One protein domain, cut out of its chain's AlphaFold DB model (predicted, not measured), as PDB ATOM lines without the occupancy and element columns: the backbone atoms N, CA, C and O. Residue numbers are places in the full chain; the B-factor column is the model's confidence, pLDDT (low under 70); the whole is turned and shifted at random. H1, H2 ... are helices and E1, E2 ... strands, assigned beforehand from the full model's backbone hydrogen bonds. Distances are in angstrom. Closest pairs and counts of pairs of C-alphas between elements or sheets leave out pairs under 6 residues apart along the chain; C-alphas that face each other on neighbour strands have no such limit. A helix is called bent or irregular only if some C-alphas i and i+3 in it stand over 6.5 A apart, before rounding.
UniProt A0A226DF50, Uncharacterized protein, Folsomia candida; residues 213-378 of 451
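AT A GLANCE: This is residues 213 to 378 of the 451 residues of an uncharacterized protein of Folsomia candida (UniProt A0A226DF50). A long helix, H2, folds back on itself into two side-by-side arms, and H5 runs alongside its arm H2a, between that arm and a small sheet of three strands that covers the other side of H5. H1 crosses both arms near the fold, while the short helices H3, H4 and H6 lie toward the other end and residues 327 to 332 stick out. The printed part has 166 residues, with named elements in the order H1 E1 E2 E3 H2 H3 H4 H5 H6; the sheet order is E1 E2 E3, antiparallel, and the class is mostly helix. The whole is compact, with a radius of gyration of the C-alphas of 17.2 A and spans of 49 by 42 by 25 A.

IN THESE COORDINATES: H1, residues 213 to 227, is 21.3 A long and begins at C-alpha 213 (20.846, -54.329, 123.722). E1 is residues 233 to 240, 22.2 A; E2 is residues 243 to 251, 22.9 A, and bends by 60 degrees at residue 247; E3 is residues 256 to 259. H2, residues 274 to 310, was assigned as one helix by its hydrogen bonds but is bent: C-alphas 296 and 299 are 9.1 A apart. Its arms are H2a, residues 274 to 296, 34.2 A, and H2b, residues 299 to 310, 16.6 A. H2a is irregular, with C-alphas 289 and 292 7.4 A apart, and has a kink of 50 degrees near residue 290. H3 is residues 314 to 322, H4 residues 330 to 336, and H5 residues 339 to 358, 29.0 A, ending at C-alpha 358 (19.233, -72.988, 145.188). H6 is residues 371 to 374.

HOW THE PARTS SIT: H1 touches the hub, H2, about perpendicular to both arms: the closest C-alphas are Cys 225 and Cys 290 for H2a, 5.6 A, and Ile 218 and His 300 for H2b, 6.2 A. E1, E2 and E3 form a meander, each strand the antiparallel neighbour of the one before, with N 236 and O 248 at 2.8 A and N 249 and O 258 at 2.8 A. H2a and H2b touch at a shallow tilt of 6 degrees, opposite ways, closest at the C-alphas of Phe 294 and Phe 301, 5.7 A. H3 touches residues 274 to 277 of H2a, closest at the C-alphas of Pro 276 and Trp 321, 5.8 A. H4 is close to H5 but not clearly touching, the C-alphas of Leu 336 and Lys 342 being 7.8 A apart. H5 touches H2a at a shallow tilt of 20 degrees, the same way, closest at the C-alphas of Phe 285 and Val 352, 4.4 A. H5 is on the sheet, making two layers, a helix on one face of a sheet; it lies over E1 and E2 at a height of 8.6 A. H6 touches H3, closest at the C-alphas of Arg 319 and Leu 374, 6.9 A. Every O i to N i+4 pair is within hydrogen-bond range in H1, H2b and H4, against 14 of 19 in H2a, 3 of 5 in H3 and 15 of 16 in H5; H6 is too short for one.

THE WHOLE: The C-alphas farthest apart, those of Gly 255 and Pro 378, are 51.2 A apart. The printed part has no cut; the links E3 to H2 and H5 to H6 are long. Mean pLDDT of the printed part is 81.5, and 29 residues are under 70, among them 324 to 335 and 371 to 378.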
ATOM      1  N   ASP A 213      21.075 -52.964 124.193       92.25
ATOM      2  CA  ASP A 213      20.846 -54.329 123.722       92.25
ATOM      3  C   ASP A 213      21.068 -55.336 124.853       92.25
ATOM      4  O   ASP A 213      20.186 -56.154 125.138       92.25
ATOM      5  N   HIS A 214      22.185 -55.222 125.578       90.56
ATOM      6  CA  HIS A 214      22.441 -56.048 126.758       90.56
ATOM      7  C   HIS A 214      21.398 -55.798 127.852       90.56
ATOM      8  O   HIS A 214      20.933 -56.749 128.484       90.56
ATOM      9  N   PHE A 215      20.985 -54.542 128.057       91.06
ATOM     10  CA  PHE A 215      19.948 -54.195 129.028       91.06
ATOM     11  C   PHE A 215      18.620 -54.873 128.692       91.06
ATOM     12  O   PHE A 215      17.991 -55.450 129.575       91.06
ATOM     13  N   LYS A 216      18.204 -54.861 127.420       94.12
ATOM     14  CA  LYS A 216      16.963 -55.506 126.979       94.12
ATOM     15  C   LYS A 216      16.970 -57.008 127.268       94.12
ATOM     16  O   LYS A 216      15.966 -57.537 127.743       94.12
ATOM     17  N   VAL A 217      18.092 -57.685 127.017       94.56
ATOM     18  CA  VAL A 217      18.237 -59.122 127.301       94.56
ATOM     19  C   VAL A 217      18.230 -59.390 128.806       94.56
ATOM     20  O   VAL A 217      17.479 -60.247 129.265       94.56
ATOM     21  N   ILE A 218      19.017 -58.641 129.586       92.75
ATOM     22  CA  ILE A 218      19.066 -58.775 131.051       92.75
ATOM     23  C   ILE A 218      17.679 -58.536 131.656       92.75
ATOM     24  O   ILE A 218      17.222 -59.333 132.468       92.75
ATOM     25  N   SER A 219      16.993 -57.477 131.227       93.25
ATOM     26  CA  SER A 219      15.642 -57.141 131.669       93.25
ATOM     27  C   SER A 219      14.656 -58.267 131.357       93.25
ATOM     28  O   SER A 219      13.951 -58.715 132.251       93.25
ATOM     29  N   ALA A 220      14.679 -58.824 130.140       94.88
ATOM     30  CA  ALA A 220      13.824 -59.959 129.784       94.88
ATOM     31  C   ALA A 220      14.079 -61.202 130.661       94.88
ATOM     32  O   ALA A 220      13.127 -61.853 131.088       94.88
ATOM     33  N   ILE A 221      15.345 -61.511 130.969       93.62
ATOM     34  CA  ILE A 221      15.718 -62.622 131.863       93.62
ATOM     35  C   ILE A 221      15.210 -62.371 133.292       93.62
ATOM     36  O   ILE A 221      14.672 -63.278 133.926       93.62
ATOM     37  N   LEU A 222      15.360 -61.147 133.805       91.62
ATOM     38  CA  LEU A 222      14.883 -60.776 135.140       91.62
ATOM     39  C   LEU A 222      13.352 -60.798 135.227       91.62
ATOM     40  O   LEU A 222      12.817 -61.315 136.204       91.62
ATOM     41  N   THR A 223      12.650 -60.328 134.196       92.44
ATOM     42  CA  THR A 223      11.189 -60.437 134.096       92.44
ATOM     43  C   THR A 223      10.753 -61.898 134.107       92.44
ATOM     44  O   THR A 223       9.874 -62.269 134.877       92.44
ATOM     45  N   GLN A 224      11.422 -62.762 133.336       92.00
ATOM     46  CA  GLN A 224      11.138 -64.198 133.346       92.00
ATOM     47  C   GLN A 224      11.357 -64.823 134.734       92.00
ATOM     48  O   GLN A 224      10.574 -65.670 135.164       92.00
ATOM     49  N   CYS A 225      12.407 -64.399 135.444       90.25
ATOM     50  CA  CYS A 225      12.648 -64.806 136.827       90.25
ATOM     51  C   CYS A 225      11.508 -64.379 137.760       90.25
ATOM     52  O   CYS A 225      11.035 -65.184 138.559       90.25
ATOM     53  N   GLN A 226      11.042 -63.135 137.634       87.44
ATOM     54  CA  GLN A 226       9.965 -62.577 138.448       87.44
ATOM     55  C   GLN A 226       8.608 -63.246 138.178       87.44
ATOM     56  O   GLN A 226       7.830 -63.458 139.104       87.44
ATOM     57  N   GLU A 227       8.320 -63.598 136.925       86.56
ATOM     58  CA  GLU A 227       7.081 -64.283 136.533       86.56
ATOM     59  C   GLU A 227       7.021 -65.738 137.022       86.56
ATOM     60  O   GLU A 227       5.941 -66.340 137.079       86.56
ATOM     61  N   MET A 228       8.161 -66.326 137.400       78.62
ATOM     62  CA  MET A 228       8.199 -67.687 137.911       78.62
ATOM     63  C   MET A 228       7.605 -67.750 139.322       78.62
ATOM     64  O   MET A 228       8.266 -67.492 140.323       78.62
ATOM     65  N   LYS A 229       6.353 -68.211 139.397       64.44
ATOM     66  CA  LYS A 229       5.642 -68.513 140.654       64.44
ATOM     67  C   LYS A 229       6.216 -69.702 141.437       64.44
ATOM     68  O   LYS A 229       5.755 -69.981 142.539       64.44
ATOM     69  N   ASN A 230       7.173 -70.438 140.867       61.03
ATOM     70  CA  ASN A 230       7.799 -71.575 141.533       61.03
ATOM     71  C   ASN A 230       8.827 -71.071 142.539       61.03
ATOM     72  O   ASN A 230      10.017 -70.991 142.243       61.03
ATOM     73  N   GLU A 231       8.350 -70.757 143.735       72.88
ATOM     74  CA  GLU A 231       9.222 -70.483 144.861       72.88
ATOM     75  C   GLU A 231      10.145 -71.684 145.091       72.88
ATOM     76  O   GLU A 231       9.719 -72.818 145.310       72.88
ATOM     77  N   GLU A 232      11.451 -71.456 144.999       84.88
ATOM     78  CA  GLU A 232      12.431 -72.517 145.225       84.88
ATOM     79  C   GLU A 232      12.663 -72.779 146.721       84.88
ATOM     80  O   GLU A 232      13.229 -73.803 147.123       84.88
ATOM     81  N   PHE A 233      12.257 -71.833 147.563       90.00
ATOM     82  CA  PHE A 233      12.335 -71.920 149.008       90.00
ATOM     83  C   PHE A 233      11.186 -71.149 149.653       90.00
ATOM     84  O   PHE A 233      10.696 -70.175 149.095       90.00
ATOM     85  N   ARG A 234      10.819 -71.559 150.866       90.62
ATOM     86  CA  ARG A 234       9.843 -70.895 151.723       90.62
ATOM     87  C   ARG A 234      10.509 -70.445 153.015       90.62
ATOM     88  O   ARG A 234      11.327 -71.161 153.601       90.62
ATOM     89  N   LEU A 235      10.147 -69.259 153.484       90.00
ATOM     90  CA  LEU A 235      10.577 -68.746 154.779       90.00
ATOM     91  C   LEU A 235       9.534 -69.103 155.842       90.00
ATOM     92  O   LEU A 235       8.373 -68.727 155.737       90.00
ATOM     93  N   ILE A 236       9.951 -69.837 156.873       91.00
ATOM     94  CA  ILE A 236       9.087 -70.266 157.977       91.00
ATOM     95  C   ILE A 236       9.474 -69.473 159.221       91.00
ATOM     96  O   ILE A 236      10.635 -69.465 159.648       91.00
ATOM     97  N   GLY A 237       8.496 -68.818 159.831       88.81
ATOM     98  CA  GLY A 237       8.726 -67.918 160.948       88.81
ATOM     99  C   GLY A 237       7.557 -67.838 161.913       88.81
ATOM    100  O   GLY A 237       6.524 -68.478 161.730       88.81
ATOM    101  N   SER A 238       7.754 -67.038 162.951       80.69
ATOM    102  CA  SER A 238       6.709 -66.615 163.876       80.69
ATOM    103  C   SER A 238       6.334 -65.164 163.572       80.69
ATOM    104  O   SER A 238       7.187 -64.359 163.195       80.69
ATOM    105  N   GLY A 239       5.050 -64.840 163.700       71.00
ATOM    106  CA  GLY A 239       4.532 -63.488 163.522       71.00
ATOM    107  C   GLY A 239       3.784 -63.015 164.763       71.00
ATOM    108  O   GLY A 239       3.004 -63.773 165.332       71.00
ATOM    109  N   CYS A 240       4.015 -61.769 165.158       64.94
ATOM    110  CA  CYS A 240       3.067 -60.965 165.931       64.94
ATOM    111  C   CYS A 240       2.384 -59.984 164.963       64.94
ATOM    112  O   CYS A 240       2.931 -59.726 163.890       64.94
ATOM    113  N   ASP A 241       1.253 -59.375 165.343       58.75
ATOM    114  CA  ASP A 241       0.471 -58.445 164.493       58.75
ATOM    115  C   ASP A 241       1.292 -57.313 163.834       58.75
ATOM    116  O   ASP A 241       0.869 -56.723 162.833       58.75
ATOM    117  N   SER A 242       2.465 -57.003 164.388       55.62
ATOM    118  CA  SER A 242       3.388 -55.973 163.916       55.62
ATOM    119  C   SER A 242       4.724 -56.486 163.365       55.62
ATOM    120  O   SER A 242       5.413 -55.710 162.717       55.62
ATOM    121  N   PHE A 243       5.110 -57.753 163.572       65.31
ATOM    122  CA  PHE A 243       6.426 -58.234 163.130       65.31
ATOM    123  C   PHE A 243       6.403 -59.702 162.734       65.31
ATOM    124  O   PHE A 243       5.987 -60.549 163.520       65.31
ATOM    125  N   GLN A 244       6.960 -60.021 161.571       76.31
ATOM    126  CA  GLN A 244       7.199 -61.400 161.168       76.31
ATOM    127  C   GLN A 244       8.695 -61.699 161.213       76.31
ATOM    128  O   GLN A 244       9.492 -61.002 160.592       76.31
ATOM    129  N   LYS A 245       9.094 -62.736 161.943       84.06
ATOM    130  CA  LYS A 245      10.490 -63.115 162.154       84.06
ATOM    131  C   LYS A 245      10.759 -64.481 161.546       84.06
ATOM    132  O   LYS A 245      10.208 -65.484 161.992       84.06
ATOM    133  N   VAL A 246      11.703 -64.545 160.609       87.88
ATOM    134  CA  VAL A 246      12.150 -65.822 160.036       87.88
ATOM    135  C   VAL A 246      12.911 -66.648 161.072       87.88
ATOM    136  O   VAL A 246      13.860 -66.167 161.697       87.88
ATOM    137  N   GLU A 247      12.549 -67.917 161.221       88.81
ATOM    138  CA  GLU A 247      13.232 -68.877 162.098       88.81
ATOM    139  C   GLU A 247      13.895 -70.004 161.313       88.81
ATOM    140  O   GLU A 247      14.941 -70.517 161.715       88.81
ATOM    141  N   ARG A 248      13.286 -70.394 160.196       93.44
ATOM    142  CA  ARG A 248      13.662 -71.536 159.377       93.44
ATOM    143  C   ARG A 248      13.482 -71.203 157.902       93.44
ATOM    144  O   ARG A 248      12.659 -70.372 157.536       93.44
ATOM    145  N   ILE A 249      14.255 -71.874 157.066       93.62
ATOM    146  CA  ILE A 249      14.169 -71.791 155.613       93.62
ATOM    147  C   ILE A 249      13.932 -73.214 155.118       93.62
ATOM    148  O   ILE A 249      14.669 -74.136 155.475       93.62
ATOM    149  N   GLU A 250      12.873 -73.404 154.349       93.44
ATOM    150  CA  GLU A 250      12.514 -74.665 153.716       93.44
ATOM    151  C   GLU A 250      12.890 -74.604 152.242       93.44
ATOM    152  O   GLU A 250      12.489 -73.699 151.526       93.44
ATOM    153  N   ASN A 251      13.677 -75.567 151.778       90.88
ATOM    154  CA  ASN A 251      13.951 -75.731 150.361       90.88
ATOM    155  C   ASN A 251      12.823 -76.563 149.742       90.88
ATOM    156  O   ASN A 251      12.717 -77.754 150.035       90.88
ATOM    157  N   LEU A 252      12.011 -75.954 148.878       90.00
ATOM    158  CA  LEU A 252      10.807 -76.586 148.332       90.00
ATOM    159  C   LEU A 252      11.132 -77.698 147.325       90.00
ATOM    160  O   LEU A 252      10.376 -78.656 147.201       90.00
ATOM    161  N   ARG A 253      12.302 -77.646 146.673       87.50
ATOM    162  CA  ARG A 253      12.765 -78.713 145.765       87.50
ATOM    163  C   ARG A 253      13.152 -79.994 146.503       87.50
ATOM    164  O   ARG A 253      12.991 -81.086 145.972       87.50
ATOM    165  N   THR A 254      13.710 -79.871 147.707       90.81
ATOM    166  CA  THR A 254      14.242 -81.012 148.480       90.81
ATOM    167  C   THR A 254      13.400 -81.380 149.701       90.81
ATOM    168  O   THR A 254      13.680 -82.398 150.331       90.81
ATOM    169  N   GLY A 255      12.435 -80.541 150.087       92.62
ATOM    170  CA  GLY A 255      11.674 -80.649 151.336       92.62
ATOM    171  C   GLY A 255      12.514 -80.448 152.604       92.62
ATOM    172  O   GLY A 255      12.054 -80.717 153.711       92.62
ATOM    173  N   LYS A 256      13.783 -80.029 152.482       93.94
ATOM    174  CA  LYS A 256      14.681 -79.881 153.633       93.94
ATOM    175  C   LYS A 256      14.495 -78.523 154.286       93.94
ATOM    176  O   LYS A 256      14.739 -77.487 153.670       93.94
ATOM    177  N   THR A 257      14.188 -78.539 155.575       95.06
ATOM    178  CA  THR A 257      14.156 -77.341 156.412       95.06
ATOM    179  C   THR A 257      15.458 -77.176 157.187       95.06
ATOM    180  O   THR A 257      16.006 -78.138 157.726       95.06
ATOM    181  N   PHE A 258      15.951 -75.946 157.293       92.75
ATOM    182  CA  PHE A 258      17.112 -75.609 158.110       92.75
ATOM    183  C   PHE A 258      16.856 -74.344 158.934       92.75
ATOM    184  O   PHE A 258      16.137 -73.453 158.485       92.75
ATOM    185  N   PRO A 259      17.415 -74.245 160.153       93.50
ATOM    186  CA  PRO A 259      17.278 -73.039 160.956       93.50
ATOM    187  C   PRO A 259      18.015 -71.872 160.296       93.50
ATOM    188  O   PRO A 259      19.142 -72.038 159.818       93.50
ATOM    189  N   TYR A 260      17.408 -70.685 160.325       92.06
ATOM    190  CA  TYR A 260      18.105 -69.451 159.989       92.06
ATOM    191  C   TYR A 260      19.247 -69.243 160.985       92.06
ATOM    192  O   TYR A 260      19.038 -69.187 162.202       92.06
ATOM    193  N   ARG A 261      20.463 -69.131 160.456       91.00
ATOM    194  CA  ARG A 261      21.659 -68.779 161.214       91.00
ATOM    195  C   ARG A 261      22.439 -67.749 160.404       91.00
ATOM    196  O   ARG A 261      22.753 -68.056 159.252       91.00
ATOM    197  N   PRO A 262      22.756 -66.576 160.977       87.06
ATOM    198  CA  PRO A 262      23.604 -65.616 160.291       87.06
ATOM    199  C   PRO A 262      24.965 -66.260 160.000       87.06
ATOM    200  O   PRO A 262      25.515 -66.986 160.833       87.06
ATOM    201  N   LEU A 263      25.483 -66.022 158.799       87.31
ATOM    202  CA  LEU A 263      26.806 -66.457 158.362       87.31
ATOM    203  C   LEU A 263      27.825 -65.329 158.549       87.31
ATOM    204  O   LEU A 263      27.467 -64.191 158.845       87.31
ATOM    205  N   ALA A 264      29.108 -65.620 158.327       82.94
ATOM    206  CA  ALA A 264      30.168 -64.609 158.393       82.94
ATOM    207  C   ALA A 264      29.942 -63.438 157.414       82.94
ATOM    208  O   ALA A 264      30.387 -62.320 157.664       82.94
ATOM    209  N   GLN A 265      29.246 -63.697 156.302       82.06
ATOM    210  CA  GLN A 265      28.902 -62.706 155.286       82.06
ATOM    211  C   GLN A 265      27.597 -61.955 155.579       82.06
ATOM    212  O   GLN A 265      27.345 -60.955 154.908       82.06
ATOM    213  N   SER A 266      26.784 -62.407 156.541       86.69
ATOM    214  CA  SER A 266      25.539 -61.734 156.930       86.69
ATOM    215  C   SER A 266      25.813 -60.342 157.498       86.69
ATOM    216  O   SER A 266      26.933 -60.019 157.908       86.69
ATOM    217  N   PHE A 267      24.778 -59.506 157.519       84.44
ATOM    218  CA  PHE A 267      24.857 -58.184 158.124       84.44
ATOM    219  C   PHE A 267      25.222 -58.265 159.612       84.44
ATOM    220  O   PHE A 267      24.689 -59.091 160.359       84.44
ATOM    221  N   VAL A 268      26.112 -57.371 160.047       83.00
ATOM    222  CA  VAL A 268      26.523 -57.233 161.446       83.00
ATOM    223  C   VAL A 268      26.224 -55.813 161.904       83.00
ATOM    224  O   VAL A 268      26.811 -54.849 161.406       83.00
ATOM    225  N   TRP A 269      25.327 -55.701 162.881       77.50
ATOM    226  CA  TRP A 269      24.955 -54.433 163.503       77.50
ATOM    227  C   TRP A 269      26.175 -53.682 164.035       77.50
ATOM    228  O   TRP A 269      27.064 -54.276 164.646       77.50
ATOM    229  N   GLY A 270      26.221 -52.374 163.777       76.19
ATOM    230  CA  GLY A 270      27.321 -51.498 164.187       76.19
ATOM    231  C   GLY A 270      28.618 -51.672 163.390       76.19
ATOM    232  O   GLY A 270      29.535 -50.877 163.569       76.19
ATOM    233  N   LYS A 271      28.712 -52.672 162.501       82.19
ATOM    234  CA  LYS A 271      29.853 -52.832 161.587       82.19
ATOM    235  C   LYS A 271      29.614 -52.147 160.244       82.19
ATOM    236  O   LYS A 271      30.545 -51.585 159.680       82.19
ATOM    237  N   TYR A 272      28.388 -52.234 159.741       84.44
ATOM    238  CA  TYR A 272      28.002 -51.687 158.447       84.44
ATOM    239  C   TYR A 272      26.780 -50.784 158.589       84.44
ATOM    240  O   TYR A 272      25.971 -50.971 159.502       84.44
ATOM    241  N   ASP A 273      26.637 -49.821 157.682       83.44
ATOM    242  CA  ASP A 273      25.415 -49.024 157.589       83.44
ATOM    243  C   ASP A 273      24.261 -49.879 157.024       83.44
ATOM    244  O   ASP A 273      24.446 -50.556 156.004       83.44
ATOM    245  N   PRO A 274      23.083 -49.901 157.675       82.50
ATOM    246  CA  PRO A 274      21.981 -50.767 157.272       82.50
ATOM    247  C   PRO A 274      21.386 -50.406 155.906       82.50
ATOM    248  O   PRO A 274      20.860 -51.297 155.248       82.50
ATOM    249  N   LEU A 275      21.470 -49.151 155.449       84.69
ATOM    250  CA  LEU A 275      20.879 -48.736 154.170       84.69
ATOM    251  C   LEU A 275      21.610 -49.323 152.949       84.69
ATOM    252  O   LEU A 275      20.979 -50.055 152.180       84.69
ATOM    253  N   PRO A 276      22.922 -49.080 152.747       87.19
ATOM    254  CA  PRO A 276      23.651 -49.700 151.646       87.19
ATOM    255  C   PRO A 276      23.724 -51.223 151.802       87.19
ATOM    256  O   PRO A 276      23.719 -51.933 150.800       87.19
ATOM    257  N   GLU A 277      23.707 -51.752 153.030       89.19
ATOM    258  CA  GLU A 277      23.626 -53.198 153.238       89.19
ATOM    259  C   GLU A 277      22.280 -53.782 152.782       89.19
ATOM    260  O   GLU A 277      22.258 -54.862 152.186       89.19
ATOM    261  N   ALA A 278      21.161 -53.102 153.046       89.44
ATOM    262  CA  ALA A 278      19.849 -53.531 152.574       89.44
ATOM    263  C   ALA A 278      19.806 -53.542 151.042       89.44
ATOM    264  O   ALA A 278      19.430 -54.549 150.440       89.44
ATOM    265  N   ALA A 279      20.284 -52.466 150.410       89.69
ATOM    266  CA  ALA A 279      20.380 -52.374 148.956       89.69
ATOM    267  C   ALA A 279      21.258 -53.497 148.374       89.69
ATOM    268  O   ALA A 279      20.860 -54.184 147.433       89.69
ATOM    269  N   TRP A 280      22.421 -53.760 148.975       91.81
ATOM    270  CA  TRP A 280      23.286 -54.855 148.543       91.81
ATOM    271  C   TRP A 280      22.673 -56.232 148.771       91.81
ATOM    272  O   TRP A 280      22.858 -57.145 147.972       91.81
ATOM    273  N   SER A 281      21.934 -56.415 149.861       91.50
ATOM    274  CA  SER A 281      21.269 -57.683 150.137       91.50
ATOM    275  C   SER A 281      20.146 -57.949 149.136       91.50
ATOM    276  O   SER A 281      19.975 -59.097 148.739       91.50
ATOM    277  N   ALA A 282      19.458 -56.915 148.643       90.62
ATOM    278  CA  ALA A 282      18.529 -57.051 147.522       90.62
ATOM    279  C   ALA A 282      19.252 -57.499 146.236       90.62
ATOM    280  O   ALA A 282      18.830 -58.468 145.606       90.62
ATOM    281  N   VAL A 283      20.392 -56.881 145.901       90.81
ATOM    282  CA  VAL A 283      21.238 -57.310 144.769       90.81
ATOM    283  C   VAL A 283      21.689 -58.760 144.935       90.81
ATOM    284  O   VAL A 283      21.550 -59.566 144.020       90.81
ATOM    285  N   ALA A 284      22.193 -59.120 146.116       91.69
ATOM    286  CA  ALA A 284      22.651 -60.470 146.413       91.69
ATOM    287  C   ALA A 284      21.512 -61.492 146.333       91.69
ATOM    288  O   ALA A 284      21.730 -62.607 145.867       91.69
ATOM    289  N   PHE A 285      20.305 -61.119 146.758       92.25
ATOM    290  CA  PHE A 285      19.133 -61.971 146.643       92.25
ATOM    291  C   PHE A 285      18.777 -62.229 145.179       92.25
ATOM    292  O   PHE A 285      18.703 -63.391 144.787       92.25
ATOM    293  N   VAL A 286      18.632 -61.178 144.362       90.44
ATOM    294  CA  VAL A 286      18.308 -61.310 142.931       90.44
ATOM    295  C   VAL A 286      19.398 -62.089 142.199       90.44
ATOM    296  O   VAL A 286      19.090 -62.991 141.424       90.44
ATOM    297  N   ASN A 287      20.670 -61.808 142.492       90.75
ATOM    298  CA  ASN A 287      21.802 -62.531 141.927       90.75
ATOM    299  C   ASN A 287      21.697 -64.039 142.180       90.75
ATOM    300  O   ASN A 287      21.813 -64.827 141.244       90.75
ATOM    301  N   SER A 288      21.435 -64.444 143.423       90.44
ATOM    302  CA  SER A 288      21.314 -65.857 143.772       90.44
ATOM    303  C   SER A 288      20.032 -66.479 143.216       90.44
ATOM    304  O   SER A 288      20.096 -67.520 142.563       90.44
ATOM    305  N   TYR A 289      18.884 -65.834 143.427       90.56
ATOM    306  CA  TYR A 289      17.568 -66.358 143.061       90.56
ATOM    307  C   TYR A 289      17.381 -66.467 141.545       90.56
ATOM    308  O   TYR A 289      16.956 -67.503 141.048       90.56
ATOM    309  N   CYS A 290      17.778 -65.442 140.789       91.00
ATOM    310  CA  CYS A 290      17.611 -65.425 139.337       91.00
ATOM    311  C   CYS A 290      18.771 -66.072 138.571       91.00
ATOM    312  O   CYS A 290      18.676 -66.234 137.355       91.00
ATOM    313  N   SER A 291      19.850 -66.490 139.243       90.75
ATOM    314  CA  SER A 291      20.992 -67.144 138.585       90.75
ATOM    315  C   SER A 291      20.643 -68.312 137.649       90.75
ATOM    316  O   SER A 291      21.291 -68.407 136.602       90.75
ATOM    317  N   PRO A 292      19.640 -69.179 137.919       89.81
ATOM    318  CA  PRO A 292      19.333 -70.284 137.013       89.81
ATOM    319  C   PRO A 292      18.866 -69.815 135.627       89.81
ATOM    320  O   PRO A 292      19.143 -70.477 134.629       89.81
ATOM    321  N   PHE A 293      18.220 -68.648 135.539       91.81
ATOM    322  CA  PHE A 293      17.745 -68.070 134.273       91.81
ATOM    323  C   PHE A 293      18.882 -67.517 133.414       91.81
ATOM    324  O   PHE A 293      18.765 -67.381 132.197       91.81
ATOM    325  N   PHE A 294      20.013 -67.240 134.048       90.00
ATOM    326  CA  PHE A 294      21.209 -66.751 133.394       90.00
ATOM    327  C   PHE A 294      22.134 -67.865 132.885       90.00
ATOM    328  O   PHE A 294      23.083 -67.560 132.165       90.00
ATOM    329  N   VAL A 295      21.871 -69.144 133.195       87.69
ATOM    330  CA  VAL A 295      22.734 -70.284 132.812       87.69
ATOM    331  C   VAL A 295      22.976 -70.341 131.303       87.69
ATOM    332  O   VAL A 295      24.094 -70.596 130.863       87.69
ATOM    333  N   SER A 296      21.952 -70.047 130.502       87.19
ATOM    334  CA  SER A 296      22.062 -70.033 129.037       87.19
ATOM    335  C   SER A 296      22.742 -68.771 128.489       87.19
ATOM    336  O   SER A 296      23.046 -68.710 127.305       87.19
ATOM    337  N   ASN A 297      22.968 -67.757 129.331       90.06
ATOM    338  CA  ASN A 297      23.430 -66.419 128.955       90.06
ATOM    339  C   ASN A 297      24.464 -65.868 129.957       90.06
ATOM    340  O   ASN A 297      24.360 -64.725 130.410       90.06
ATOM    341  N   PHE A 298      25.490 -66.660 130.292       88.19
ATOM    342  CA  PHE A 298      26.554 -66.266 131.232       88.19
ATOM    343  C   PHE A 298      27.194 -64.886 130.967       88.19
ATOM    344  O   PHE A 298      27.428 -64.166 131.938       88.19
ATOM    345  N   PRO A 299      27.444 -64.453 129.713       89.44
ATOM    346  CA  PRO A 299      27.952 -63.103 129.461       89.44
ATOM    347  C   PRO A 299      27.025 -62.002 129.996       89.44
ATOM    348  O   PRO A 299      27.488 -61.059 130.632       89.44
ATOM    349  N   HIS A 300      25.708 -62.155 129.830       90.19
ATOM    350  CA  HIS A 300      24.719 -61.206 130.347       90.19
ATOM    351  C   HIS A 300      24.645 -61.231 131.875       90.19
ATOM    352  O   HIS A 300      24.441 -60.189 132.493       90.19
ATOM    353  N   PHE A 301      24.869 -62.392 132.497       88.88
ATOM    354  CA  PHE A 301      24.981 -62.488 133.953       88.88
ATOM    355  C   PHE A 301      26.165 -61.696 134.492       88.88
ATOM    356  O   PHE A 301      26.034 -60.951 135.459       88.88
ATOM    357  N   HIS A 302      27.324 -61.839 133.849       86.38
ATOM    358  CA  HIS A 302      28.519 -61.100 134.225       86.38
ATOM    359  C   HIS A 302      28.309 -59.587 134.081       86.38
ATOM    360  O   HIS A 302      28.634 -58.835 134.998       86.38
ATOM    361  N   MET A 303      27.689 -59.149 132.981       87.88
ATOM    362  CA  MET A 303      27.335 -57.742 132.763       87.88
ATOM    363  C   MET A 303      26.342 -57.229 133.812       87.88
ATOM    364  O   MET A 303      26.526 -56.133 134.333       87.88
ATOM    365  N   TYR A 304      25.335 -58.030 134.177       89.38
ATOM    366  CA  TYR A 304      24.417 -57.720 135.273       89.38
ATOM    367  C   TYR A 304      25.166 -57.525 136.599       89.38
ATOM    368  O   TYR A 304      24.959 -56.517 137.269       89.38
ATOM    369  N   VAL A 305      26.074 -58.440 136.957       87.56
ATOM    370  CA  VAL A 305      26.879 -58.336 138.186       87.56
ATOM    371  C   VAL A 305      27.721 -57.062 138.188       87.56
ATOM    372  O   VAL A 305      27.648 -56.301 139.149       87.56
ATOM    373  N   ILE A 306      28.453 -56.786 137.103       84.25
ATOM    374  CA  ILE A 306      29.263 -55.564 136.974       84.25
ATOM    375  C   ILE A 306      28.390 -54.314 137.121       84.25
ATOM    376  O   ILE A 306      28.769 -53.379 137.826       84.25
ATOM    377  N   ALA A 307      27.224 -54.290 136.474       85.44
ATOM    378  CA  ALA A 307      26.312 -53.155 136.529       85.44
ATOM    379  C   ALA A 307      25.774 -52.920 137.943       85.44
ATOM    380  O   ALA A 307      25.727 -51.780 138.396       85.44
ATOM    381  N   MET A 308      25.408 -53.987 138.656       87.50
ATOM    382  CA  MET A 308      24.941 -53.880 140.037       87.50
ATOM    383  C   MET A 308      26.064 -53.466 140.991       87.50
ATOM    384  O   MET A 308      25.835 -52.631 141.859       87.50
ATOM    385  N   GLU A 309      27.287 -53.982 140.826       84.44
ATOM    386  CA  GLU A 309      28.454 -53.540 141.604       84.44
ATOM    387  C   GLU A 309      28.777 -52.060 141.364       84.44
ATOM    388  O   GLU A 309      29.130 -51.343 142.303       84.44
ATOM    389  N   ALA A 310      28.599 -51.579 140.130       82.56
ATOM    390  CA  ALA A 310      28.812 -50.181 139.766       82.56
ATOM    391  C   ALA A 310      27.869 -49.206 140.496       82.56
ATOM    392  O   ALA A 310      28.234 -48.045 140.676       82.56
ATOM    393  N   LEU A 311      26.702 -49.669 140.969       80.19
ATOM    394  CA  LEU A 311      25.783 -48.872 141.798       80.19
ATOM    395  C   LEU A 311      26.340 -48.580 143.201       80.19
ATOM    396  O   LEU A 311      25.835 -47.698 143.892       80.19
ATOM    397  N   PHE A 312      27.394 -49.287 143.619       84.75
ATOM    398  CA  PHE A 312      28.054 -49.114 144.914       84.75
ATOM    399  C   PHE A 312      29.490 -48.615 144.711       84.75
ATOM    400  O   PHE A 312      30.446 -49.328 145.046       84.75
ATOM    401  N   PRO A 313      29.678 -47.398 144.162       75.44
ATOM    402  CA  PRO A 313      31.002 -46.873 143.884       75.44
ATOM    403  C   PRO A 313      31.821 -46.730 145.179       75.44
ATOM    404  O   PRO A 313      31.252 -46.471 146.251       75.44
ATOM    405  N   PRO A 314      33.164 -46.827 145.098       69.38
ATOM    406  CA  PRO A 314      34.062 -46.660 146.246       69.38
ATOM    407  C   PRO A 314      33.798 -45.407 147.086       69.38
ATOM    408  O   PRO A 314      33.995 -45.400 148.301       69.38
ATOM    409  N   TYR A 315      33.301 -44.351 146.452       69.38
ATOM    410  CA  TYR A 315      32.853 -43.136 147.106       69.38
ATOM    411  C   TYR A 315      31.586 -42.610 146.415       69.38
ATOM    412  O   TYR A 315      31.532 -42.661 145.186       69.38
ATOM    413  N   PRO A 316      30.584 -42.093 147.153       74.38
ATOM    414  CA  PRO A 316      30.482 -42.016 148.619       74.38
ATOM    415  C   PRO A 316      29.954 -43.303 149.285       74.38
ATOM    416  O   PRO A 316      30.071 -43.455 150.501       74.38
ATOM    417  N   VAL A 317      29.412 -44.240 148.501       75.50
ATOM    418  CA  VAL A 317      28.595 -45.354 149.007       75.50
ATOM    419  C   VAL A 317      29.397 -46.338 149.858       75.50
ATOM    420  O   VAL A 317      29.018 -46.588 150.998       75.50
ATOM    421  N   GLN A 318      30.528 -46.866 149.374       78.06
ATOM    422  CA  GLN A 318      31.310 -47.844 150.157       78.06
ATOM    423  C   GLN A 318      31.894 -47.244 151.446       78.06
ATOM    424  O   GLN A 318      32.014 -47.931 152.465       78.06
ATOM    425  N   ARG A 319      32.218 -45.943 151.433       76.75
ATOM    426  CA  ARG A 319      32.628 -45.227 152.646       76.75
ATOM    427  C   ARG A 319      31.484 -45.194 153.651       76.75
ATOM    428  O   ARG A 319      31.666 -45.690 154.754       76.75
ATOM    429  N   GLN A 320      30.308 -44.701 153.264       74.94
ATOM    430  CA  GLN A 320      29.135 -44.686 154.145       74.94
ATOM    431  C   GLN A 320      28.793 -46.088 154.660       74.94
ATOM    432  O   GLN A 320      28.475 -46.268 155.826       74.94
ATOM    433  N   TRP A 321      28.950 -47.102 153.817       82.81
ATOM    434  CA  TRP A 321      28.699 -48.486 154.187       82.81
ATOM    435  C   TRP A 321      29.621 -48.998 155.306       82.81
ATOM    436  O   TRP A 321      29.187 -49.804 156.122       82.81
ATOM    437  N   THR A 322      30.869 -48.524 155.388       78.88
ATOM    438  CA  THR A 322      31.845 -48.949 156.416       78.88
ATOM    439  C   THR A 322      32.006 -47.996 157.586       78.88
ATOM    440  O   THR A 322      32.460 -48.413 158.652       78.88
ATOM    441  N   THR A 323      31.634 -46.732 157.423       73.62
ATOM    442  CA  THR A 323      31.442 -45.801 158.531       73.62
ATOM    443  C   THR A 323      29.953 -45.729 158.821       73.62
ATOM    444  O   THR A 323      29.304 -44.853 158.243       73.62
ATOM    445  N   PRO A 324      29.405 -46.625 159.673       63.31
ATOM    446  CA  PRO A 324      27.998 -46.564 160.046       63.31
ATOM    447  C   PRO A 324      27.680 -45.136 160.463       63.31
ATOM    448  O   PRO A 324      28.453 -44.535 161.218       63.31
ATOM    449  N   THR A 325      26.615 -44.575 159.891       58.62
ATOM    450  CA  THR A 325      26.360 -43.144 160.000       58.62
ATOM    451  C   THR A 325      26.175 -42.777 161.473       58.62
ATOM    452  O   THR A 325      25.119 -42.995 162.057       58.62
ATOM    453  N   ASN A 326      27.221 -42.231 162.095       50.66
ATOM    454  CA  ASN A 326      27.199 -41.808 163.489       50.66
ATOM    455  C   ASN A 326      26.633 -40.390 163.527       50.66
ATOM    456  O   ASN A 326      27.349 -39.411 163.741       50.66
ATOM    457  N   ILE A 327      25.351 -40.269 163.181       50.00
ATOM    458  CA  ILE A 327      24.661 -38.990 163.261       50.00
ATOM    459  C   ILE A 327      24.577 -38.679 164.752       50.00
ATOM    460  O   ILE A 327      24.019 -39.450 165.528       50.00
ATOM    461  N   SER A 328      25.147 -37.551 165.165       42.66
ATOM    462  CA  SER A 328      25.166 -37.083 166.558       42.66
ATOM    463  C   SER A 328      23.769 -36.874 167.168       42.66
ATOM    464  O   SER A 328      23.648 -36.507 168.335       42.66
ATOM    465  N   THR A 329      22.701 -37.118 166.409       47.41
ATOM    466  CA  THR A 329      21.329 -37.128 166.888       47.41
ATOM    467  C   THR A 329      20.918 -38.558 167.236       47.41
ATOM    468  O   THR A 329      20.807 -39.432 166.380       47.41
ATOM    469  N   ALA A 330      20.610 -38.783 168.515       52.81
ATOM    470  CA  ALA A 330      20.077 -40.039 169.058       52.81
ATOM    471  C   ALA A 330      18.878 -40.622 168.272       52.81
ATOM    472  O   ALA A 330      18.540 -41.788 168.434       52.81
ATOM    473  N   ILE A 331      18.248 -39.825 167.405       53.81
ATOM    474  CA  ILE A 331      17.047 -40.148 166.637       53.81
ATOM    475  C   ILE A 331      17.329 -41.161 165.521       53.81
ATOM    476  O   ILE A 331      16.624 -42.157 165.440       53.81
ATOM    477  N   PHE A 332      18.352 -40.969 164.681       53.44
ATOM    478  CA  PHE A 332      18.604 -41.915 163.581       53.44
ATOM    479  C   PHE A 332      19.128 -43.258 164.083       53.44
ATOM    480  O   PHE A 332      18.674 -44.300 163.615       53.44
ATOM    481  N   ASN A 333      20.000 -43.235 165.095       55.69
ATOM    482  CA  ASN A 333      20.403 -44.453 165.793       55.69
ATOM    483  C   ASN A 333      19.179 -45.130 166.433       55.69
ATOM    484  O   ASN A 333      19.005 -46.331 166.276       55.69
ATOM    485  N   SER A 334      18.256 -44.367 167.035       61.72
ATOM    486  CA  SER A 334      17.002 -44.918 167.565       61.72
ATOM    487  C   SER A 334      16.097 -45.527 166.488       61.72
ATOM    488  O   SER A 334      15.433 -46.516 166.782       61.72
ATOM    489  N   VAL A 335      16.049 -44.970 165.270       67.50
ATOM    490  CA  VAL A 335      15.211 -45.473 164.162       67.50
ATOM    491  C   VAL A 335      15.816 -46.733 163.541       67.50
ATOM    492  O   VAL A 335      15.126 -47.738 163.367       67.50
ATOM    493  N   LEU A 336      17.113 -46.714 163.237       71.12
ATOM    494  CA  LEU A 336      17.800 -47.851 162.620       71.12
ATOM    495  C   LEU A 336      17.973 -49.025 163.592       71.12
ATOM    496  O   LEU A 336      18.071 -50.171 163.159       71.12
ATOM    497  N   GLU A 337      17.959 -48.768 164.901       69.81
ATOM    498  CA  GLU A 337      18.002 -49.810 165.927       69.81
ATOM    499  C   GLU A 337      16.628 -50.363 166.337       69.81
ATOM    500  O   GLU A 337      16.576 -51.243 167.210       69.81
ATOM    501  N   THR A 338      15.536 -49.907 165.714       78.00
ATOM    502  CA  THR A 338      14.191 -50.445 165.969       78.00
ATOM    503  C   THR A 338      14.117 -51.949 165.702       78.00
ATOM    504  O   THR A 338      14.854 -52.519 164.888       78.00
ATOM    505  N   ALA A 339      13.194 -52.615 166.400       75.31
ATOM    506  CA  ALA A 339      12.913 -54.029 166.173       75.31
ATOM    507  C   ALA A 339      12.477 -54.292 164.721       75.31
ATOM    508  O   ALA A 339      12.886 -55.306 164.160       75.31
ATOM    509  N   ASP A 340      11.741 -53.363 164.102       77.44
ATOM    510  CA  ASP A 340      11.315 -53.432 162.701       77.44
ATOM    511  C   ASP A 340      12.492 -53.570 161.744       77.44
ATOM    512  O   ASP A 340      12.578 -54.549 161.006       77.44
ATOM    513  N   VAL A 341      13.442 -52.632 161.790       81.00
ATOM    514  CA  VAL A 341      14.602 -52.645 160.889       81.00
ATOM    515  C   VAL A 341      15.471 -53.875 161.168       81.00
ATOM    516  O   VAL A 341      15.922 -54.544 160.238       81.00
ATOM    517  N   LYS A 342      15.641 -54.254 162.443       83.56
ATOM    518  CA  LYS A 342      16.341 -55.489 162.840       83.56
ATOM    519  C   LYS A 342      15.728 -56.744 162.241       83.56
ATOM    520  O   LYS A 342      16.454 -57.615 161.756       83.56
ATOM    521  N   ILE A 343      14.407 -56.838 162.269       83.88
ATOM    522  CA  ILE A 343      13.668 -57.973 161.733       83.88
ATOM    523  C   ILE A 343      13.664 -57.942 160.202       83.88
ATOM    524  O   ILE A 343      13.926 -58.976 159.591       83.88
ATOM    525  N   ALA A 344      13.483 -56.780 159.577       85.44
ATOM    526  CA  ALA A 344      13.552 -56.619 158.127       85.44
ATOM    527  C   ALA A 344      14.925 -57.034 157.579       85.44
ATOM    528  O   ALA A 344      14.998 -57.861 156.674       85.44
ATOM    529  N   MET A 345      16.017 -56.562 158.188       87.62
ATOM    530  CA  MET A 345      17.380 -56.944 157.800       87.62
ATOM    531  C   MET A 345      17.641 -58.440 157.993       87.62
ATOM    532  O   MET A 345      18.278 -59.074 157.153       87.62
ATOM    533  N   ARG A 346      17.122 -59.036 159.076       88.56
ATOM    534  CA  ARG A 346      17.185 -60.488 159.301       88.56
ATOM    535  C   ARG A 346      16.438 -61.256 158.210       88.56
ATOM    536  O   ARG A 346      16.958 -62.247 157.705       88.56
ATOM    537  N   ASN A 347      15.220 -60.836 157.883       88.88
ATOM    538  CA  ASN A 347      14.392 -61.499 156.881       88.88
ATOM    539  C   ASN A 347      15.027 -61.379 155.493       88.88
ATOM    540  O   ASN A 347      15.092 -62.366 154.771       88.88
ATOM    541  N   LEU A 348      15.582 -60.212 155.168       91.12
ATOM    542  CA  LEU A 348      16.314 -59.984 153.929       91.12
ATOM    543  C   LEU A 348      17.556 -60.881 153.825       91.12
ATOM    544  O   LEU A 348      17.765 -61.526 152.801       91.12
ATOM    545  N   ASP A 349      18.345 -61.006 154.895       92.69
ATOM    546  CA  ASP A 349      19.467 -61.952 154.932       92.69
ATOM    547  C   ASP A 349      18.984 -63.404 154.770       92.69
ATOM    548  O   ASP A 349      19.602 -64.183 154.046       92.69
ATOM    549  N   ALA A 350      17.842 -63.766 155.362       91.56
ATOM    550  CA  ALA A 350      17.242 -65.079 155.161       91.56
ATOM    551  C   ALA A 350      16.829 -65.328 153.699       91.56
ATOM    552  O   ALA A 350      17.076 -66.428 153.204       91.56
ATOM    553  N   CYS A 351      16.291 -64.327 152.988       91.25
ATOM    554  CA  CYS A 351      16.033 -64.410 151.544       91.25
ATOM    555  C   CYS A 351      17.322 -64.693 150.775       91.25
ATOM    556  O   CYS A 351      17.369 -65.602 149.946       91.25
ATOM    557  N   VAL A 352      18.400 -63.967 151.089       92.75
ATOM    558  CA  VAL A 352      19.696 -64.169 150.434       92.75
ATOM    559  C   VAL A 352      20.246 -65.569 150.706       92.75
ATOM    560  O   VAL A 352      20.779 -66.205 149.797       92.75
ATOM    561  N   LEU A 353      20.119 -66.081 151.932       92.38
ATOM    562  CA  LEU A 353      20.536 -67.444 152.275       92.38
ATOM    563  C   LEU A 353      19.677 -68.506 151.579       92.38
ATOM    564  O   LEU A 353      20.218 -69.520 151.140       92.38
ATOM    565  N   GLY A 354      18.366 -68.279 151.466       91.25
ATOM    566  CA  GLY A 354      17.442 -69.138 150.728       91.25
ATOM    567  C   GLY A 354      17.811 -69.217 149.249       91.25
ATOM    568  O   GLY A 354      18.082 -70.308 148.746       91.25
ATOM    569  N   GLY A 355      17.951 -68.062 148.592       90.69
ATOM    570  CA  GLY A 355      18.384 -67.975 147.196       90.69
ATOM    571  C   GLY A 355      19.760 -68.611 146.966       90.69
ATOM    572  O   GLY A 355      19.940 -69.382 146.027       90.69
ATOM    573  N   ASN A 356      20.728 -68.380 147.864       90.50
ATOM    574  CA  ASN A 356      22.077 -68.957 147.742       90.50
ATOM    575  C   ASN A 356      22.141 -70.478 147.905       90.50
ATOM    576  O   ASN A 356      23.154 -71.084 147.570       90.50
ATOM    577  N   ARG A 357      21.108 -71.125 148.443       88.50
ATOM    578  CA  ARG A 357      21.090 -72.591 148.497       88.50
ATOM    579  C   ARG A 357      20.559 -73.239 147.231       88.50
ATOM    580  O   ARG A 357      20.809 -74.425 147.037       88.50
ATOM    581  N   ASN A 358      19.826 -72.486 146.420       80.88
ATOM    582  CA  ASN A 358      19.233 -72.988 145.188       80.88
ATOM    583  C   ASN A 358      19.981 -72.537 143.934       80.88
ATOM    584  O   ASN A 358      19.819 -73.139 142.873       80.88
ATOM    585  N   THR A 359      20.838 -71.524 144.060       85.44
ATOM    586  CA  THR A 359      21.755 -71.122 142.998       85.44
ATOM    587  C   THR A 359      22.774 -72.218 142.663       85.44
ATOM    588  O   THR A 359      23.170 -73.033 143.497       85.44
ATOM    589  N   ILE A 360      23.250 -72.182 141.421       81.56
ATOM    590  CA  ILE A 360      24.396 -72.961 140.937       81.56
ATOM    591  C   ILE A 360      25.728 -72.505 141.554       81.56
ATOM    592  O   ILE A 360      26.729 -73.217 141.469       81.56
ATOM    593  N   PHE A 361      25.771 -71.311 142.151       81.69
ATOM    594  CA  PHE A 361      26.991 -70.751 142.714       81.69
ATOM    595  C   PHE A 361      27.260 -71.292 144.117       81.69
ATOM    596  O   PHE A 361      26.439 -71.213 145.023       81.69
ATOM    597  N   ARG A 362      28.477 -71.795 144.335       78.75
ATOM    598  CA  ARG A 362      28.910 -72.243 145.669       78.75
ATOM    599  C   ARG A 362      29.072 -71.081 146.657       78.75
ATOM    600  O   ARG A 362      29.049 -71.294 147.869       78.75
ATOM    601  N   HIS A 363      29.278 -69.876 146.139       76.69
ATOM    602  CA  HIS A 363      29.598 -68.687 146.913       76.69
ATOM    603  C   HIS A 363      28.601 -67.573 146.608       76.69
ATOM    604  O   HIS A 363      28.256 -67.340 145.452       76.69
ATOM    605  N   ARG A 364      28.172 -66.883 147.668       83.00
ATOM    606  CA  ARG A 364      27.393 -65.645 147.585       83.00
ATOM    607  C   ARG A 364      28.251 -64.553 146.950       83.00
ATOM    608  O   ARG A 364      29.449 -64.497 147.220       83.00
ATOM    609  N   ILE A 365      27.621 -63.656 146.193       85.88
ATOM    610  CA  ILE A 365      28.269 -62.429 145.732       85.88
ATOM    611  C   ILE A 365      28.817 -61.629 146.929       85.88
ATOM    612  O   ILE A 365      28.102 -61.306 147.887       85.88
ATOM    613  N   GLU A 366      30.121 -61.372 146.913       86.75
ATOM    614  CA  GLU A 366      30.805 -60.643 147.980       86.75
ATOM    615  C   GLU A 366      30.563 -59.144 147.839       86.75
ATOM    616  O   GLU A 366      30.364 -58.648 146.737       86.75
ATOM    617  N   ARG A 367      30.595 -58.408 148.957       84.88
ATOM    618  CA  ARG A 367      30.509 -56.941 148.913       84.88
ATOM    619  C   ARG A 367      31.594 -56.406 147.965       84.88
ATOM    620  O   ARG A 367      32.709 -56.930 147.995       84.88
ATOM    621  N   PRO A 368      31.338 -55.332 147.198       81.81
ATOM    622  CA  PRO A 368      32.281 -54.811 146.204       81.81
ATOM    623  C   PRO A 368      33.469 -54.055 146.835       81.81
ATOM    624  O   PRO A 368      34.060 -53.164 146.223       81.81
ATOM    625  N   PHE A 369      33.819 -54.388 148.080       79.12
ATOM    626  CA  PHE A 369      34.927 -53.839 148.844       79.12
ATOM    627  C   PHE A 369      35.421 -54.846 149.884       79.12
ATOM    628  O   PHE A 369      34.667 -55.670 150.402       79.12
ATOM    629  N   THR A 370      36.695 -54.719 150.247       71.06
ATOM    630  CA  THR A 370      37.251 -55.362 151.441       71.06
ATOM    631  C   THR A 370      37.409 -54.301 152.532       71.06
ATOM    632  O   THR A 370      37.820 -53.177 152.222       71.06
ATOM    633  N   PRO A 371      37.066 -54.593 153.802       64.38
ATOM    634  CA  PRO A 371      37.181 -53.624 154.897       64.38
ATOM    635  C   PRO A 371      38.581 -52.999 155.012       64.38
ATOM    636  O   PRO A 371      38.716 -51.823 155.340       64.38
ATOM    637  N   GLU A 372      39.621 -53.765 154.683       63.62
ATOM    638  CA  GLU A 372      41.018 -53.337 154.725       63.62
ATOM    639  C   GLU A 372      41.340 -52.254 153.681       63.62
ATOM    640  O   GLU A 372      42.200 -51.409 153.925       63.62
ATOM    641  N   VAL A 373      40.639 -52.233 152.540       56.41
ATOM    642  CA  VAL A 373      40.840 -51.232 151.472       56.41
ATOM    643  C   VAL A 373      40.331 -49.849 151.876       56.41
ATOM    644  O   VAL A 373      40.875 -48.847 151.421       56.41
ATOM    645  N   LEU A 374      39.338 -49.768 152.762       52.50
ATOM    646  CA  LEU A 374      38.702 -48.500 153.140       52.50
ATOM    647  C   LEU A 374      39.395 -47.791 154.314       52.50
ATOM    648  O   LEU A 374      39.220 -46.588 154.493       52.50
ATOM    649  N   LEU A 375      40.239 -48.501 155.072       53.81
ATOM    650  CA  LEU A 375      41.107 -47.913 156.105       53.81
ATOM    651  C   LEU A 375      42.333 -47.195 155.515       53.81
ATOM    652  O   LEU A 375      43.016 -46.448 156.216       53.81
ATOM    653  N   ALA A 376      42.611 -47.434 154.234       51.19
ATOM    654  CA  ALA A 376      43.786 -46.949 153.523       51.19
ATOM    655  C   ALA A 376      43.568 -45.621 152.772       51.19
ATOM    656  O   ALA A 376      44.527 -45.016 152.285       51.19
ATOM    657  N   THR A 377      42.326 -45.150 152.657       47.06
ATOM    658  CA  THR A 377      41.987 -44.041 151.760       47.06
ATOM    659  C   THR A 377      42.318 -42.671 152.378       47.06
ATOM    660  O   THR A 377      42.122 -42.461 153.578       47.06
ATOM    661  N   PRO A 378      42.819 -41.704 151.585       44.75
ATOM    662  CA  PRO A 378      43.303 -40.421 152.085       44.75
ATOM    663  C   PRO A 378      42.174 -39.596 152.704       44.75
ATOM    664  O   PRO A 378      41.063 -39.550 152.178       44.75
TER     665      PRO A 378